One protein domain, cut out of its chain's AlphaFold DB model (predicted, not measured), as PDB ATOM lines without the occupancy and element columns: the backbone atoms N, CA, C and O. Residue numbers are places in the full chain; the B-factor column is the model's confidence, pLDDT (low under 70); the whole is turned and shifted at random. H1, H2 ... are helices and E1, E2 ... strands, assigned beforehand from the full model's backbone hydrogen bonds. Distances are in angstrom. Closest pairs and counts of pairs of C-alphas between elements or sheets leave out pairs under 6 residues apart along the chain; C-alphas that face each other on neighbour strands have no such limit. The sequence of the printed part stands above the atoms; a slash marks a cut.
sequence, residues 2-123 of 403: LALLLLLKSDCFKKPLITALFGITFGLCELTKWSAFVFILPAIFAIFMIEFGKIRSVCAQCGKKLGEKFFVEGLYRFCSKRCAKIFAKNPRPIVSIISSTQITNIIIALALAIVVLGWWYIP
ATOM      1  N   LEU A   2     -30.407   5.005  -3.721       87.06
ATOM      2  CA  LEU A   2     -31.420   4.092  -4.279       87.06
ATOM      3  C   LEU A   2     -31.633   2.809  -3.449       87.06
ATOM      4  O   LEU A   2     -32.777   2.471  -3.164       87.06
ATOM      5  N   ALA A   3     -30.564   2.146  -2.987       88.25
ATOM      6  CA  ALA A   3     -30.680   0.948  -2.144       88.25
ATOM      7  C   ALA A   3     -31.503   1.205  -0.864       88.25
ATOM      8  O   ALA A   3     -32.426   0.458  -0.559       88.25
ATOM      9  N   LEU A   4     -31.250   2.312  -0.155       82.19
ATOM     10  CA  LEU A   4     -32.029   2.690   1.034       82.19
ATOM     11  C   LEU A   4     -33.499   2.988   0.696       82.19
ATOM     12  O   LEU A   4     -34.394   2.602   1.443       82.19
ATOM     13  N   LEU A   5     -33.768   3.636  -0.443       85.81
ATOM     14  CA  LEU A   5     -35.137   3.885  -0.898       85.81
ATOM     15  C   LEU A   5     -35.885   2.575  -1.186       85.81
ATOM     16  O   LEU A   5     -37.037   2.429  -0.780       85.81
ATOM     17  N   LEU A   6     -35.243   1.631  -1.878       90.25
ATOM     18  CA  LEU A   6     -35.818   0.319  -2.180       90.25
ATOM     19  C   LEU A   6     -36.031  -0.499  -0.903       90.25
ATOM     20  O   LEU A   6     -37.095  -1.094  -0.746       90.25
ATOM     21  N   LEU A   7     -35.095  -0.442   0.048       87.00
ATOM     22  CA  LEU A   7     -35.246  -1.050   1.371       87.00
ATOM     23  C   LEU A   7     -36.500  -0.527   2.083       87.00
ATOM     24  O   LEU A   7     -37.326  -1.323   2.529       87.00
ATOM     25  N   LEU A   8     -36.703   0.792   2.127       83.88
ATOM     26  CA  LEU A   8     -37.905   1.392   2.717       83.88
ATOM     27  C   LEU A   8     -39.180   1.019   1.942       83.88
ATOM     28  O   LEU A   8     -40.195   0.666   2.543       83.88
ATOM     29  N   LYS A   9     -39.138   1.051   0.604       86.56
ATOM     30  CA  LYS A   9     -40.290   0.710  -0.248       86.56
ATOM     31  C   LYS A   9     -40.654  -0.773  -0.217       86.56
ATOM     32  O   LYS A   9     -41.807  -1.091  -0.514       86.56
ATOM     33  N   SER A  10     -39.718  -1.654   0.148       86.81
ATOM     34  CA  SER A  10     -39.934  -3.104   0.258       86.81
ATOM     35  C   SER A  10     -40.963  -3.480   1.330       86.81
ATOM     36  O   SER A  10     -41.456  -4.609   1.317       86.81
ATOM     37  N   ASP A  11     -41.306  -2.535   2.220       83.31
ATOM     38  CA  ASP A  11     -42.150  -2.741   3.399       83.31
ATOM     39  C   ASP A  11     -41.638  -3.917   4.243       83.31
ATOM     40  O   ASP A  11     -42.320  -4.923   4.436       83.31
ATOM     41  N   CYS A  12     -40.385  -3.806   4.698       83.31
ATOM     42  CA  CYS A  12     -39.694  -4.847   5.464       83.31
ATOM     43  C   CYS A  12     -39.666  -6.185   4.710       83.31
ATOM     44  O   CYS A  12     -40.071  -7.221   5.241       83.31
ATOM     45  N   PHE A  13     -39.215  -6.146   3.454       88.50
ATOM     46  CA  PHE A  13     -39.053  -7.315   2.587       88.50
ATOM     47  C   PHE A  13     -40.353  -8.065   2.243       88.50
ATOM     48  O   PHE A  13     -40.317  -9.217   1.815       88.50
ATOM     49  N   LYS A  14     -41.530  -7.444   2.400       87.06
ATOM     50  CA  LYS A  14     -42.815  -8.064   2.020       87.06
ATOM     51  C   LYS A  14     -43.075  -8.018   0.521       87.06
ATOM     52  O   LYS A  14     -43.750  -8.895  -0.005       87.06
ATOM     53  N   LYS A  15     -42.568  -6.994  -0.170       92.00
ATOM     54  CA  LYS A  15     -42.788  -6.808  -1.611       92.00
ATOM     55  C   LYS A  15     -41.661  -7.481  -2.401       92.00
ATOM     56  O   LYS A  15     -40.551  -6.939  -2.399       92.00
ATOM     57  N   PRO A  16     -41.910  -8.611  -3.092       93.12
ATOM     58  CA  PRO A  16     -40.854  -9.441  -3.677       93.12
ATOM     59  C   PRO A  16     -40.049  -8.697  -4.744       93.12
ATOM     60  O   PRO A  16     -38.830  -8.627  -4.647       93.12
ATOM     61  N   LEU A  17     -40.720  -8.038  -5.696       96.12
ATOM     62  CA  LEU A  17     -40.052  -7.302  -6.775       96.12
ATOM     63  C   LEU A  17     -39.142  -6.184  -6.243       96.12
ATOM     64  O   LEU A  17     -37.990  -6.063  -6.643       96.12
ATOM     65  N   ILE A  18     -39.643  -5.383  -5.299       95.81
ATOM     66  CA  ILE A  18     -38.871  -4.274  -4.717       95.81
ATOM     67  C   ILE A  18     -37.697  -4.807  -3.887       95.81
ATOM     68  O   ILE A  18     -36.622  -4.215  -3.886       95.81
ATOM     69  N   THR A  19     -37.889  -5.939  -3.214       94.69
ATOM     70  CA  THR A  19     -36.845  -6.626  -2.447       94.69
ATOM     71  C   THR A  19     -35.748  -7.187  -3.355       94.69
ATOM     72  O   THR A  19     -34.566  -7.022  -3.062       94.69
ATOM     73  N   ALA A  20     -36.117  -7.781  -4.489       96.62
ATOM     74  CA  ALA A  20     -35.168  -8.251  -5.490       96.62
ATOM     75  C   ALA A  20     -34.348  -7.086  -6.071       96.62
ATOM     76  O   ALA A  20     -33.118  -7.143  -6.096       96.62
ATOM     77  N   LEU A  21     -35.013  -5.984  -6.440       97.25
ATOM     78  CA  LEU A  21     -34.346  -4.758  -6.892       97.25
ATOM     79  C   LEU A  21     -33.417  -4.177  -5.821       97.25
ATOM     80  O   LEU A  21     -32.340  -3.678  -6.153       97.25
ATOM     81  N   PHE A  22     -33.810  -4.245  -4.545       95.75
ATOM     82  CA  PHE A  22     -32.944  -3.867  -3.432       95.75
ATOM     83  C   PHE A  22     -31.667  -4.718  -3.409       95.75
ATOM     84  O   PHE A  22     -30.586  -4.141  -3.358       95.75
ATOM     85  N   GLY A  23     -31.781  -6.048  -3.506       95.94
ATOM     86  CA  GLY A  23     -30.635  -6.962  -3.549       95.94
ATOM     87  C   GLY A  23     -29.666  -6.649  -4.691       95.94
ATOM     88  O   GLY A  23     -28.476  -6.454  -4.455       95.94
ATOM     89  N   ILE A  24     -30.188  -6.487  -5.912       97.00
ATOM     90  CA  ILE A  24     -29.391  -6.109  -7.093       97.00
ATOM     91  C   ILE A  24     -28.683  -4.769  -6.864       97.00
ATOM     92  O   ILE A  24     -27.475  -4.654  -7.054       97.00
ATOM     93  N   THR A  25     -29.422  -3.753  -6.412       96.19
ATOM     94  CA  THR A  25     -28.861  -2.415  -6.178       96.19
ATOM     95  C   THR A  25     -27.812  -2.435  -5.068       96.19
ATOM     96  O   THR A  25     -26.822  -1.717  -5.160       96.19
ATOM     97  N   PHE A  26     -28.008  -3.243  -4.024       94.56
ATOM     98  CA  PHE A  26     -27.035  -3.404  -2.948       94.56
ATOM     99  C   PHE A  26     -25.736  -4.035  -3.461       94.56
ATOM    100  O   PHE A  26     -24.669  -3.486  -3.197       94.56
ATOM    101  N   GLY A  27     -25.823  -5.100  -4.268       95.12
ATOM    102  CA  GLY A  27     -24.654  -5.692  -4.925       95.12
ATOM    103  C   GLY A  27     -23.919  -4.700  -5.833       95.12
ATOM    104  O   GLY A  27     -22.698  -4.589  -5.760       95.12
ATOM    105  N   LEU A  28     -24.650  -3.899  -6.620       95.31
ATOM    106  CA  LEU A  28     -24.054  -2.830  -7.434       95.31
ATOM    107  C   LEU A  28     -23.368  -1.762  -6.572       95.31
ATOM    108  O   LEU A  28     -22.276  -1.313  -6.909       95.31
ATOM    109  N   CYS A  29     -23.975  -1.356  -5.451       93.06
ATOM    110  CA  CYS A  29     -23.341  -0.417  -4.524       93.06
ATOM    111  C   CYS A  29     -22.002  -0.961  -4.011       93.06
ATOM    112  O   CYS A  29     -21.025  -0.216  -3.988       93.06
ATOM    113  N   GLU A  30     -21.942  -2.244  -3.665       92.25
ATOM    114  CA  GLU A  30     -20.727  -2.892  -3.165       92.25
ATOM    115  C   GLU A  30     -19.621  -2.985  -4.230       92.25
ATOM    116  O   GLU A  30     -18.444  -2.782  -3.926       92.25
ATOM    117  N   LEU A  31     -19.987  -3.195  -5.501       92.62
ATOM    118  CA  LEU A  31     -19.048  -3.106  -6.626       92.62
ATOM    119  C   LEU A  31     -18.509  -1.689  -6.840       92.62
ATOM    120  O   LEU A  31     -17.346  -1.516  -7.183       92.62
ATOM    121  N   THR A  32     -19.341  -0.663  -6.644       89.50
ATOM    122  CA  THR A  32     -18.895   0.732  -6.806       89.50
ATOM    123  C   THR A  32     -18.048   1.223  -5.638       89.50
ATOM    124  O   THR A  32     -17.177   2.076  -5.814       89.50
ATOM    125  N   LYS A  33     -18.321   0.732  -4.425       86.62
ATOM    126  CA  LYS A  33     -17.629   1.148  -3.211       86.62
ATOM    127  C   LYS A  33     -17.698   0.036  -2.172       86.62
ATOM    128  O   LYS A  33     -18.747  -0.185  -1.578       86.62
ATOM    129  N   TRP A  34     -16.543  -0.551  -1.876       84.12
ATOM    130  CA  TRP A  34     -16.377  -1.649  -0.916       84.12
ATOM    131  C   TRP A  34     -16.847  -1.329   0.519       84.12
ATOM    132  O   TRP A  34     -16.967  -2.206   1.356       84.12
ATOM    133  N   SER A  35     -17.073  -0.059   0.864       86.50
ATOM    134  CA  SER A  35     -17.607   0.325   2.178       86.50
ATOM    135  C   SER A  35     -19.130   0.469   2.192       86.50
ATOM    136  O   SER A  35     -19.686   0.907   3.198       86.50
ATOM    137  N   ALA A  36     -19.844   0.129   1.114       89.31
ATOM    138  CA  ALA A  36     -21.296   0.297   1.053       89.31
ATOM    139  C   ALA A  36     -22.023  -0.522   2.133       89.31
ATOM    140  O   ALA A  36     -22.950  -0.003   2.774       89.31
ATOM    141  N   PHE A  37     -21.572  -1.749   2.409       90.38
ATOM    142  CA  PHE A  37     -22.115  -2.575   3.490       90.38
ATOM    143  C   PHE A  37     -22.052  -1.893   4.868       90.38
ATOM    144  O   PHE A  37     -23.000  -2.027   5.645       90.38
ATOM    145  N   VAL A  38     -21.003  -1.104   5.150       91.50
ATOM    146  CA  VAL A  38     -20.811  -0.392   6.429       91.50
ATOM    147  C   VAL A  38     -21.976   0.551   6.715       91.50
ATOM    148  O   VAL A  38     -22.357   0.708   7.868       91.50
ATOM    149  N   PHE A  39     -22.589   1.143   5.688       90.75
ATOM    150  CA  PHE A  39     -23.686   2.104   5.850       90.75
ATOM    151  C   PHE A  39     -25.070   1.481   5.676       90.75
ATOM    152  O   PHE A  39     -26.037   1.932   6.289       90.75
ATOM    153  N   ILE A  40     -25.191   0.450   4.838       88.44
ATOM    154  CA  ILE A  40     -26.490  -0.141   4.502       88.44
ATOM    155  C   ILE A  40     -26.886  -1.223   5.514       88.44
ATOM    156  O   ILE A  40     -28.045  -1.254   5.933       88.44
ATOM    157  N   LEU A  41     -25.957  -2.074   5.966       89.75
ATOM    158  CA  LEU A  41     -26.278  -3.144   6.920       89.75
ATOM    159  C   LEU A  41     -26.790  -2.618   8.272       89.75
ATOM    160  O   LEU A  41     -27.797  -3.149   8.748       89.75
ATOM    161  N   PRO A  42     -26.211  -1.561   8.881       90.19
ATOM    162  CA  PRO A  42     -26.754  -1.013  10.123       90.19
ATOM    163  C   PRO A  42     -28.179  -0.480   9.954       90.19
ATOM    164  O   PRO A  42     -29.022  -0.688  10.825       90.19
ATOM    165  N   ALA A  43     -28.486   0.142   8.811       85.50
ATOM    166  CA  ALA A  43     -29.830   0.619   8.500       85.50
ATOM    167  C   ALA A  43     -30.839  -0.540   8.391       85.50
ATOM    168  O   ALA A  43     -31.931  -0.459   8.961       85.50
ATOM    169  N   ILE A  44     -30.463  -1.640   7.724       85.75
ATOM    170  CA  ILE A  44     -31.265  -2.874   7.671       85.75
ATOM    171  C   ILE A  44     -31.501  -3.411   9.085       85.75
ATOM    172  O   ILE A  44     -32.648  -3.640   9.478       85.75
ATOM    173  N   PHE A  45     -30.431  -3.576   9.866       86.12
ATOM    174  CA  PHE A  45     -30.501  -4.093  11.230       86.12
ATOM    175  C   PHE A  45     -31.415  -3.238  12.114       86.12
ATOM    176  O   PHE A  45     -32.250  -3.762  12.853       86.12
ATOM    177  N   ALA A  46     -31.330  -1.915  11.998       85.94
ATOM    178  CA  ALA A  46     -32.157  -1.016  12.783       85.94
ATOM    179  C   ALA A  46     -33.646  -1.082  12.405       85.94
ATOM    180  O   ALA A  46     -34.500  -1.024  13.292       85.94
ATOM    181  N   ILE A  47     -33.975  -1.256  11.119       81.06
ATOM    182  CA  ILE A  47     -35.357  -1.497  10.674       81.06
ATOM    183  C   ILE A  47     -35.879  -2.805  11.273       81.06
ATOM    184  O   ILE A  47     -36.965  -2.815  11.857       81.06
ATOM    185  N   PHE A  48     -35.090  -3.884  11.220       79.50
ATOM    186  CA  PHE A  48     -35.458  -5.148  11.861       79.50
ATOM    187  C   PHE A  48     -35.703  -4.983  13.362       79.50
ATOM    188  O   PHE A  48     -36.709  -5.476  13.866       79.50
ATOM    189  N   MET A  49     -34.852  -4.240  14.072       79.06
ATOM    190  CA  MET A  49     -35.029  -3.962  15.501       79.06
ATOM    191  C   MET A  49     -36.327  -3.197  15.797       79.06
ATOM    192  O   MET A  49     -37.023  -3.510  16.768       79.06
ATOM    193  N   ILE A  50     -36.691  -2.221  14.960       78.25
ATOM    194  CA  ILE A  50     -37.942  -1.461  15.099       78.25
ATOM    195  C   ILE A  50     -39.158  -2.372  14.901       78.25
ATOM    196  O   ILE A  50     -40.091  -2.334  15.712       78.25
ATOM    197  N   GLU A  51     -39.151  -3.211  13.866       73.75
ATOM    198  CA  GLU A  51     -40.238  -4.162  13.613       73.75
ATOM    199  C   GLU A  51     -40.324  -5.232  14.708       73.75
ATOM    200  O   GLU A  51     -41.410  -5.500  15.229       73.75
ATOM    201  N   PHE A  52     -39.188  -5.757  15.173       69.88
ATOM    202  CA  PHE A  52     -39.135  -6.685  16.305       69.88
ATOM    203  C   PHE A  52     -39.668  -6.053  17.601       69.88
ATOM    204  O   PHE A  52     -40.347  -6.693  18.409       69.88
ATOM    205  N   GLY A  53     -39.456  -4.749  17.780       67.88
ATOM    206  CA  GLY A  53     -40.068  -3.977  18.857       67.88
ATOM    207  C   GLY A  53     -41.599  -3.901  18.771       67.88
ATOM    208  O   GLY A  53     -42.263  -3.902  19.813       67.88
ATOM    209  N   LYS A  54     -42.191  -3.858  17.568       66.44
ATOM    210  CA  LYS A  54     -43.659  -3.906  17.388       66.44
ATOM    211  C   LYS A  54     -44.217  -5.280  17.735       66.44
ATOM    212  O   LYS A  54     -45.262  -5.364  18.376       66.44
ATOM    213  N   ILE A  55     -43.489  -6.338  17.403       61.91
ATOM    214  CA  ILE A  55     -43.844  -7.718  17.746       61.91
ATOM    215  C   ILE A  55     -43.978  -7.890  19.268       61.91
ATOM    216  O   ILE A  55     -44.943  -8.471  19.757       61.91
ATOM    217  N   ARG A  56     -43.084  -7.277  20.049       64.88
ATOM    218  CA  ARG A  56     -43.156  -7.269  21.524       64.88
ATOM    219  C   ARG A  56     -44.316  -6.452  22.116       64.88
ATOM    220  O   ARG A  56     -44.454  -6.395  23.339       64.88
ATOM    221  N   SER A  57     -45.132  -5.794  21.295       71.94
ATOM    222  CA  SER A  57     -46.328  -5.067  21.751       71.94
ATOM    223  C   SER A  57     -47.624  -5.869  21.610       71.94
ATOM    224  O   SER A  57     -48.688  -5.373  21.977       71.94
ATOM    225  N   VAL A  58     -47.546  -7.110  21.123       78.12
ATOM    226  CA  VAL A  58     -48.683  -8.027  20.995       78.12
ATOM    227  C   VAL A  58     -48.428  -9.336  21.742       78.12
ATOM    228  O   VAL A  58     -47.291  -9.734  21.979       78.12
ATOM    229  N   CYS A  59     -49.505  -9.995  22.158       81.50
ATOM    230  CA  CYS A  59     -49.465 -11.304  22.793       81.50
ATOM    231  C   CYS A  59     -48.972 -12.352  21.789       81.50
ATOM    232  O   CYS A  59     -49.603 -12.532  20.749       81.50
ATOM    233  N   ALA A  60     -47.911 -13.088  22.123       79.31
ATOM    234  CA  ALA A  60     -47.312 -14.095  21.241       79.31
ATOM    235  C   ALA A  60     -48.267 -15.251  20.874       79.31
ATOM    236  O   ALA A  60     -48.103 -15.878  19.833       79.31
ATOM    237  N   GLN A  61     -49.288 -15.507  21.701       83.81
ATOM    238  CA  GLN A  61     -50.274 -16.563  21.454       83.81
ATOM    239  C   GLN A  61     -51.483 -16.092  20.635       83.81
ATOM    240  O   GLN A  61     -51.898 -16.771  19.700       83.81
ATOM    241  N   CYS A  62     -52.097 -14.964  21.011       82.62
ATOM    242  CA  CYS A  62     -53.387 -14.533  20.451       82.62
ATOM    243  C   CYS A  62     -53.318 -13.250  19.613       82.62
ATOM    244  O   CYS A  62     -54.348 -12.790  19.133       82.62
ATOM    245  N   GLY A  63     -52.144 -12.624  19.477       75.62
ATOM    246  CA  GLY A  63     -51.954 -11.402  18.687       75.62
ATOM    247  C   GLY A  63     -52.568 -10.129  19.286       75.62
ATOM    248  O   GLY A  63     -52.411  -9.048  18.724       75.62
ATOM    249  N   LYS A  64     -53.245 -10.213  20.441       81.31
ATOM    250  CA  LYS A  64     -53.856  -9.048  21.100       81.31
ATOM    251  C   LYS A  64     -52.784  -8.046  21.535       81.31
ATOM    252  O   LYS A  64     -51.804  -8.449  22.162       81.31
ATOM    253  N   LYS A  65     -52.986  -6.748  21.271       80.81
ATOM    254  CA  LYS A  65     -52.127  -5.680  21.814       80.81
ATOM    255  C   LYS A  65     -52.036  -5.792  23.335       80.81
ATOM    256  O   LYS A  65     -53.051  -5.946  24.017       80.81
ATOM    257  N   LEU A  66     -50.817  -5.731  23.847       82.00
ATOM    258  CA  LEU A  66     -50.535  -5.781  25.274       82.00
ATOM    259  C   LEU A  66     -50.712  -4.385  25.872       82.00
ATOM    260  O   LEU A  66     -50.213  -3.405  25.321       82.00
ATOM    261  N   GLY A  67     -51.445  -4.312  26.985       78.19
ATOM    262  CA  GLY A  67     -51.498  -3.122  27.834       78.19
ATOM    263  C   GLY A  67     -50.303  -3.066  28.790       78.19
ATOM    264  O   GLY A  67     -49.319  -3.780  28.608       78.19
ATOM    265  N   GLU A  68     -50.403  -2.254  29.842       76.50
ATOM    266  CA  GLU A  68     -49.325  -2.076  30.831       76.50
ATOM    267  C   GLU A  68     -49.024  -3.345  31.644       76.50
ATOM    268  O   GLU A  68     -47.883  -3.579  32.034       76.50
ATOM    269  N   LYS A  69     -50.033  -4.200  31.858       79.12
ATOM    270  CA  LYS A  69     -49.883  -5.492  32.538       79.12
ATOM    271  C   LYS A  69     -49.832  -6.625  31.515       79.12
ATOM    272  O   LYS A  69     -50.811  -6.893  30.818       79.12
ATOM    273  N   PHE A  70     -48.696  -7.313  31.450       86.94
ATOM    274  CA  PHE A  70     -48.478  -8.495  30.619       86.94
ATOM    275  C   PHE A  70     -47.591  -9.506  31.350       86.94
ATOM    276  O   PHE A  70     -46.870  -9.162  32.283       86.94
ATOM    277  N   PHE A  71     -47.650 -10.762  30.920       82.50
ATOM    278  CA  PHE A  71     -46.798 -11.837  31.423       82.50
ATOM    279  C   PHE A  71     -45.620 -12.042  30.476       82.50
ATOM    280  O   PHE A  71     -45.789 -11.951  29.260       82.50
ATOM    281  N   VAL A  72     -44.440 -12.311  31.024       82.00
ATOM    282  CA  VAL A  72     -43.213 -12.552  30.255       82.00
ATOM    283  C   VAL A  72     -42.751 -13.975  30.516       82.00
ATOM    284  O   VAL A  72     -42.687 -14.390  31.670       82.00
ATOM    285  N   GLU A  73     -42.427 -14.701  29.452       77.62
ATOM    286  CA  GLU A  73     -41.811 -16.027  29.532       77.62
ATOM    287  C   GLU A  73     -40.726 -16.106  28.447       77.62
ATOM    288  O   GLU A  73     -41.011 -16.040  27.247       77.62
ATOM    289  N   GLY A  74     -39.458 -16.122  28.870       76.50
ATOM    290  CA  GLY A  74     -38.312 -15.954  27.971       76.50
ATOM    291  C   GLY A  74     -38.357 -14.626  27.196       76.50
ATOM    292  O   GLY A  74     -38.412 -13.546  27.782       76.50
ATOM    293  N   LEU A  75     -38.334 -14.703  25.859       70.25
ATOM    294  CA  LEU A  75     -38.389 -13.539  24.958       70.25
ATOM    295  C   LEU A  75     -39.819 -13.112  24.577       70.25
ATOM    296  O   LEU A  75     -39.986 -12.064  23.937       70.25
ATOM    297  N   TYR A  76     -40.830 -13.899  24.955       77.44
ATOM    298  CA  TYR A  76     -42.221 -13.724  24.546       77.44
ATOM    299  C   TYR A  76     -43.044 -13.015  25.620       77.44
ATOM    300  O   TYR A  76     -42.766 -13.094  26.819       77.44
ATOM    301  N   ARG A  77     -44.085 -12.307  25.176       84.00
ATOM    302  CA  ARG A  77     -45.011 -11.584  26.050       84.00
ATOM    303  C   ARG A  77     -46.440 -12.052  25.810       84.00
ATOM    304  O   ARG A  77     -46.839 -12.286  24.670       84.00
ATOM    305  N   PHE A  78     -47.223 -12.150  26.878       86.06
ATOM    306  CA  PHE A  78     -48.561 -12.735  26.865       86.06
ATOM    307  C   PHE A  78     -49.572 -11.848  27.585       86.06
ATOM    308  O   PHE A  78     -49.278 -11.253  28.620       86.06
ATOM    309  N   CYS A  79     -50.805 -11.802  27.078       88.81
ATOM    310  CA  CYS A  79     -51.885 -11.051  27.722       88.81
ATOM    311  C   CYS A  79     -52.436 -11.751  28.978       88.81
ATOM    312  O   CYS A  79     -53.174 -11.139  29.740       88.81
ATOM    313  N   SER A  80     -52.131 -13.038  29.185       89.56
ATOM    314  CA  SER A  80     -52.554 -13.812  30.359       89.56
ATOM    315  C   SER A  80     -51.653 -15.030  30.600       89.56
ATOM    316  O   SER A  80     -51.085 -15.575  29.650       89.56
ATOM    317  N   LYS A  81     -51.605 -15.528  31.847       88.81
ATOM    318  CA  LYS A  81     -50.968 -16.821  32.189       88.81
ATOM    319  C   LYS A  81     -51.544 -17.994  31.385       88.81
ATOM    320  O   LYS A  81     -50.836 -18.955  31.111       88.81
ATOM    321  N   ARG A  82     -52.821 -17.922  30.981       88.06
ATOM    322  CA  ARG A  82     -53.453 -18.932  30.116       88.06
ATOM    323  C   ARG A  82     -52.801 -18.958  28.734       88.06
ATOM    324  O   ARG A  82     -52.478 -20.032  28.248       88.06
ATOM    325  N   CYS A  83     -52.582 -17.793  28.125       86.25
ATOM    326  CA  CYS A  83     -51.890 -17.693  26.837       86.25
ATOM    327  C   CYS A  83     -50.449 -18.208  26.919       86.25
ATOM    328  O   CYS A  83     -50.028 -18.920  26.016       86.25
ATOM    329  N   ALA A  84     -49.748 -17.907  28.014       86.44
ATOM    330  CA  ALA A  84     -48.405 -18.412  28.289       86.44
ATOM    331  C   ALA A  84     -48.380 -19.954  28.378       86.44
ATOM    332  O   ALA A  84     -47.677 -20.610  27.619       86.44
ATOM    333  N   LYS A  85     -49.280 -20.556  29.173       88.62
ATOM    334  CA  LYS A  85     -49.421 -22.023  29.275       88.62
ATOM    335  C   LYS A  85     -49.795 -22.708  27.956       88.62
ATOM    336  O   LYS A  85     -49.325 -23.809  27.693       88.62
ATOM    337  N   ILE A  86     -50.668 -22.100  27.146       85.75
ATOM    338  CA  ILE A  86     -51.039 -22.656  25.833       85.75
ATOM    339  C   ILE A  86     -49.833 -22.615  24.888       85.75
ATOM    340  O   ILE A  86     -49.569 -23.596  24.200       85.75
ATOM    341  N   PHE A  87     -49.087 -21.510  24.892       84.88
ATOM    342  CA  PHE A  87     -47.877 -21.367  24.093       84.88
ATOM    343  C   PHE A  87     -46.773 -22.331  24.542       84.88
ATOM    344  O   PHE A  87     -46.122 -22.927  23.699       84.88
ATOM    345  N   ALA A  88     -46.599 -22.563  25.846       84.75
ATOM    346  CA  ALA A  88     -45.633 -23.538  26.358       84.75
ATOM    347  C   ALA A  88     -45.922 -24.974  25.876       84.75
ATOM    348  O   ALA A  88     -44.996 -25.751  25.674       84.75
ATOM    349  N   LYS A  89     -47.200 -25.317  25.653       86.12
ATOM    350  CA  LYS A  89     -47.601 -26.614  25.081       86.12
ATOM    351  C   LYS A  89     -47.369 -26.715  23.574       86.12
ATOM    352  O   LYS A  89     -47.164 -27.814  23.084       86.12
ATOM    353  N   ASN A  90     -47.439 -25.597  22.852       80.06
ATOM    354  CA  ASN A  90     -47.213 -25.522  21.407       80.06
ATOM    355  C   ASN A  90     -46.459 -24.228  21.071       80.06
ATOM    356  O   ASN A  90     -47.086 -23.238  20.664       80.06
ATOM    357  N   PRO A  91     -45.128 -24.205  21.267       72.06
ATOM    358  CA  PRO A  91     -44.337 -23.007  21.049       72.06
ATOM    359  C   PRO A  91     -44.389 -22.640  19.572       72.06
ATOM    360  O   PRO A  91     -44.059 -23.454  18.709       72.06
ATOM    361  N   ARG A  92     -44.776 -21.403  19.259       66.56
ATOM    362  CA  ARG A  92     -44.582 -20.886  17.902       66.56
ATOM    363  C   ARG A  92     -43.175 -20.300  17.821       66.56
ATOM    364  O   ARG A  92     -42.824 -19.492  18.681       66.56
ATOM    365  N   PRO A  93     -42.358 -20.661  16.822       60.50
ATOM    366  CA  PRO A  93     -41.031 -20.075  16.686       60.50
ATOM    367  C   PRO A  93     -41.141 -18.554  16.509       60.50
ATOM    368  O   PRO A  93     -42.105 -18.066  15.925       60.50
ATOM    369  N   ILE A  94     -40.135 -17.792  16.948       53.59
ATOM    370  CA  ILE A  94     -40.026 -16.337  16.693       53.59
ATOM    371  C   ILE A  94     -40.111 -16.034  15.183       53.59
ATOM    372  O   ILE A  94     -40.616 -14.993  14.768       53.59
ATOM    373  N   VAL A  95     -39.691 -17.011  14.373       49.56
ATOM    374  CA  VAL A  95     -39.780 -17.055  12.911       49.56
ATOM    375  C   VAL A  95     -41.229 -17.058  12.406       49.56
ATOM    376  O   VAL A  95     -41.463 -16.652  11.287       49.56
ATOM    377  N   SER A  96     -42.232 -17.413  13.216       51.47
ATOM    378  CA  SER A  96     -43.658 -17.349  12.828       51.47
ATOM    379  C   SER A  96     -44.204 -15.923  12.668       51.47
ATOM    380  O   SER A  96     -45.355 -15.735  12.277       51.47
ATOM    381  N   ILE A  97     -43.388 -14.919  12.992       54.69
ATOM    382  CA  ILE A  97     -43.766 -13.508  13.003       54.69
ATOM    383  C   ILE A  97     -43.223 -12.772  11.767       54.69
ATOM    384  O   ILE A  97     -43.794 -11.771  11.336       54.69
ATOM    385  N   ILE A  98     -42.151 -13.299  11.172       64.56
ATOM    386  CA  ILE A  98     -41.696 -12.949   9.828       64.56
ATOM    387  C   ILE A  98     -42.343 -13.976   8.902       64.56
ATOM    388  O   ILE A  98     -42.182 -15.174   9.108       64.56
ATOM    389  N   SER A  99     -43.120 -13.555   7.905       70.56
ATOM    390  CA  SER A  99     -43.763 -14.541   7.033       70.56
ATOM    391  C   SER A  99     -42.705 -15.378   6.302       70.56
ATOM    392  O   SER A  99     -41.632 -14.873   5.968       70.56
ATOM    393  N   SER A 100     -43.015 -16.647   6.009       75.56
ATOM    394  CA  SER A 100     -42.152 -17.494   5.167       75.56
ATOM    395  C   SER A 100     -41.763 -16.757   3.875       75.56
ATOM    396  O   SER A 100     -40.598 -16.711   3.500       75.56
ATOM    397  N   THR A 101     -42.713 -16.016   3.296       83.50
ATOM    398  CA  THR A 101     -42.511 -15.147   2.131       83.50
ATOM    399  C   THR A 101     -41.463 -14.051   2.349       83.50
ATOM    400  O   THR A 101     -40.659 -13.802   1.459       83.50
ATOM    401  N   GLN A 102     -41.438 -13.386   3.510       84.81
ATOM    402  CA  GLN A 102     -40.419 -12.372   3.810       84.81
ATOM    403  C   GLN A 102     -39.024 -12.992   3.907       84.81
ATOM    404  O   GLN A 102     -38.069 -12.408   3.406       84.81
ATOM    405  N   ILE A 103     -38.903 -14.178   4.509       84.25
ATOM    406  CA  ILE A 103     -37.629 -14.905   4.596       84.25
ATOM    407  C   ILE A 103     -37.158 -15.290   3.198       84.25
ATOM    408  O   ILE A 103     -36.016 -15.008   2.843       84.25
ATOM    409  N   THR A 104     -38.048 -15.852   2.378       89.19
ATOM    410  CA  THR A 104     -37.758 -16.155   0.974       89.19
ATOM    411  C   THR A 104     -37.295 -14.905   0.229       89.19
ATOM    412  O   THR A 104     -36.274 -14.948  -0.447       89.19
ATOM    413  N   ASN A 105     -37.971 -13.767   0.405       93.12
ATOM    414  CA  ASN A 105     -37.584 -12.511  -0.234       93.12
ATOM    415  C   ASN A 105     -36.204 -12.017   0.232       93.12
ATOM    416  O   ASN A 105     -35.417 -11.566  -0.594       93.12
ATOM    417  N   ILE A 106     -35.884 -12.118   1.527       90.88
ATOM    418  CA  ILE A 106     -34.558 -11.764   2.064       90.88
ATOM    419  C   ILE A 106     -33.477 -12.664   1.461       90.88
ATOM    420  O   ILE A 106     -32.453 -12.156   1.012       90.88
ATOM    421  N   ILE A 107     -33.714 -13.978   1.412       92.81
ATOM    422  CA  ILE A 107     -32.786 -14.945   0.810       92.81
ATOM    423  C   ILE A 107     -32.580 -14.623  -0.670       92.81
ATOM    424  O   ILE A 107     -31.440 -14.569  -1.121       92.81
ATOM    425  N   ILE A 108     -33.655 -14.340  -1.413       95.12
ATOM    426  CA  ILE A 108     -33.578 -13.936  -2.823       95.12
ATOM    427  C   ILE A 108     -32.771 -12.643  -2.970       95.12
ATOM    428  O   ILE A 108     -31.888 -12.575  -3.818       95.12
ATOM    429  N   ALA A 109     -33.029 -11.622  -2.152       95.44
ATOM    430  CA  ALA A 109     -32.281 -10.368  -2.214       95.44
ATOM    431  C   ALA A 109     -30.792 -10.565  -1.907       95.44
ATOM    432  O   ALA A 109     -29.955  -9.981  -2.592       95.44
ATOM    433  N   LEU A 110     -30.460 -11.392  -0.913       94.19
ATOM    434  CA  LEU A 110     -29.077 -11.723  -0.577       94.19
ATOM    435  C   LEU A 110     -28.405 -12.503  -1.711       94.19
ATOM    436  O   LEU A 110     -27.296 -12.157  -2.102       94.19
ATOM    437  N   ALA A 111     -29.085 -13.503  -2.274       96.62
ATOM    438  CA  ALA A 111     -28.585 -14.270  -3.408       96.62
ATOM    439  C   ALA A 111     -28.334 -13.366  -4.622       96.62
ATOM    440  O   ALA A 111     -27.268 -13.434  -5.223       96.62
ATOM    441  N   LEU A 112     -29.265 -12.462  -4.939       97.56
ATOM    442  CA  LEU A 112     -29.096 -11.490  -6.019       97.56
ATOM    443  C   LEU A 112     -27.938 -10.524  -5.747       97.56
ATOM    444  O   LEU A 112     -27.166 -10.248  -6.660       97.56
ATOM    445  N   ALA A 113     -27.778 -10.047  -4.511       95.75
ATOM    446  CA  ALA A 113     -26.632  -9.220  -4.143       95.75
ATOM    447  C   ALA A 113     -25.312  -9.979  -4.348       95.75
ATOM    448  O   ALA A 113     -24.408  -9.443  -4.983       95.75
ATOM    449  N   ILE A 114     -25.228 -11.232  -3.880       95.56
ATOM    450  CA  ILE A 114     -24.051 -12.103  -4.030       95.56
ATOM    451  C   ILE A 114     -23.756 -12.388  -5.500       95.56
ATOM    452  O   ILE A 114     -22.601 -12.318  -5.891       95.56
ATOM    453  N   VAL A 115     -24.759 -12.667  -6.334       97.25
ATOM    454  CA  VAL A 115     -24.553 -12.869  -7.778       97.25
ATOM    455  C   VAL A 115     -23.983 -11.602  -8.417       97.25
ATOM    456  O   VAL A 115     -23.007 -11.666  -9.163       97.25
ATOM    457  N   VAL A 116     -24.552 -10.440  -8.084       96.69
ATOM    458  CA  VAL A 116     -24.143  -9.153  -8.655       96.69
ATOM    459  C   VAL A 116     -22.762  -8.711  -8.188       96.69
ATOM    460  O   VAL A 116     -22.048  -8.133  -8.989       96.69
ATOM    461  N   LEU A 117     -22.359  -8.941  -6.940       95.31
ATOM    462  CA  LEU A 117     -21.020  -8.547  -6.475       95.31
ATOM    463  C   LEU A 117     -19.976  -9.653  -6.691       95.31
ATOM    464  O   LEU A 117     -18.805  -9.386  -6.953       95.31
ATOM    465  N   GLY A 118     -20.404 -10.909  -6.604       94.88
ATOM    466  CA  GLY A 118     -19.539 -12.081  -6.574       94.88
ATOM    467  C   GLY A 118     -18.860 -12.364  -7.902       94.88
ATOM    468  O   GLY A 118     -17.711 -12.789  -7.887       94.88
ATOM    469  N   TRP A 119     -19.500 -12.067  -9.040       95.00
ATOM    470  CA  TRP A 119     -18.878 -12.294 -10.354       95.00
ATOM    471  C   TRP A 119     -17.543 -11.550 -10.520       95.00
ATOM    472  O   TRP A 119     -16.689 -12.023 -11.262       95.00
ATOM    473  N   TRP A 120     -17.350 -10.423  -9.821       95.06
ATOM    474  CA  TRP A 120     -16.090  -9.681  -9.817       95.06
ATOM    475  C   TRP A 120     -15.260  -9.946  -8.556       95.06
ATOM    476  O   TRP A 120     -14.073 -10.241  -8.665       95.06
ATOM    477  N   TYR A 121     -15.853  -9.896  -7.358       94.06
ATOM    478  CA  TYR A 121     -15.080 -10.042  -6.117       94.06
ATOM    479  C   TYR A 121     -14.515 -11.449  -5.901       94.06
ATOM    480  O   TYR A 121     -13.422 -11.565  -5.358       94.06
ATOM    481  N   ILE A 122     -15.223 -12.510  -6.310       95.06
ATOM    482  CA  ILE A 122     -14.758 -13.894  -6.113       95.06
ATOM    483  C   ILE A 122     -13.472 -14.171  -6.908       95.06
ATOM    484  O   ILE A 122     -12.492 -14.575  -6.284       95.06
ATOM    485  N   PRO A 123     -13.407 -13.933  -8.236       96.50
ATOM    486  CA  PRO A 123     -12.175 -14.181  -8.987       96.50
ATOM    487  C   PRO A 123     -11.032 -13.220  -8.627       96.50
ATOM    488  O   PRO A 123      -9.877 -13.564  -8.840       96.50
TER     489      PRO A 123
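This is residues 2 to 123 of the 403 residues of an uncharacterized protein of Methanosarcinales archaeon (UniProt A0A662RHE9). A long two-part model: a stem of four roughly aligned helices, H1, H2, H3 and H6, with H2 between H1 and H6, and at the far end of the rod a small head made of the strand hairpin E1 and E2, helix H4 and the loop of residues 56 to 70. H3 runs out of the stem toward the head, and the chain returns from H4 through the short H5 into H6. The printed part has 122 residues with six named helices and two named strands, in the order H1 H2 H3 E1 E2 H4 H5 H6; the sheet, E1 - E2, is antiparallel, and the class is mostly helix. The whole is loose, with a radius of gyration of the C-alphas of 18.1 A, and spans 56 by 25 by 23 A.

H1, residues 2 to 9, forms a helical hairpin with H2, residues 16 to 32; they touch, closest at the C-alphas of Leu 6 and Phe 22, 5.2 A, and run opposite ways at a shallow tilt of 23 degrees. H3, residues 36 to 55, touches H2 only at the corner by their link, with the C-alphas of Glu 30 and Ala 36 closest at 5.3 A. With its residues 40 to 44 alone, H3 only just touches H1, with 3 pairs of C-alphas within 8 A, the closest those of Leu 4 and Ile 40 at 7.1 A; the tilt is a shallow 8 degrees, the same way. E1, residues 71 to 73, and E2, residues 76 to 78, form an antiparallel hairpin, with N 71 and O 78 at 2.9 A and N 78 and O 71 at 2.8 A, within hydrogen-bond range. H4, residues 81 to 89, comes closest to E2 at the C-alphas of Phe 78 and Ala 84, 5.9 A. H5, residues 94 to 97, is close to but not clearly touching H3: the C-alphas of Ile 55 and Ile 97, the closest, are 7.5 A apart. H6, residues 100 to 121, touches H2, closest at the C-alphas of Gly 23 and Ala 109, 4.0 A, the same way at a shallow tilt of 25 degrees. H6 is apart from H3 and from H4. Every O i to N i+4 pair is within hydrogen-bond range in H1, H2 and H4, against 14 of 16 in H3 and 16 of 18 in H6; H5 is too short for such a pair.

H1 begins at C-alpha 2, (-31.420, 4.092, -4.279), and is 10.3 A long from first to last C-alpha. H2 measures 24.4 A, H3 29.2 A, E1 and E2 6.8 A each, H4 12.6 A and H5 6.0 A. C-alpha 81, where H4 begins, is at (-50.968, -16.821, 32.189). H6 measures 30.3 A, has a kink of 27 degrees near residue 115, and ends at C-alpha 121, (-15.080, -10.042, -6.117).

The two C-alphas farthest apart, those of Arg 82 and Pro 123, are 57.1 A apart. The printed part has no cut. The link from H3 to E1, 15 residues, is long. The mean pLDDT of the printed part is 84.7; residues 52 to 56 and 92 to 98 are under 70.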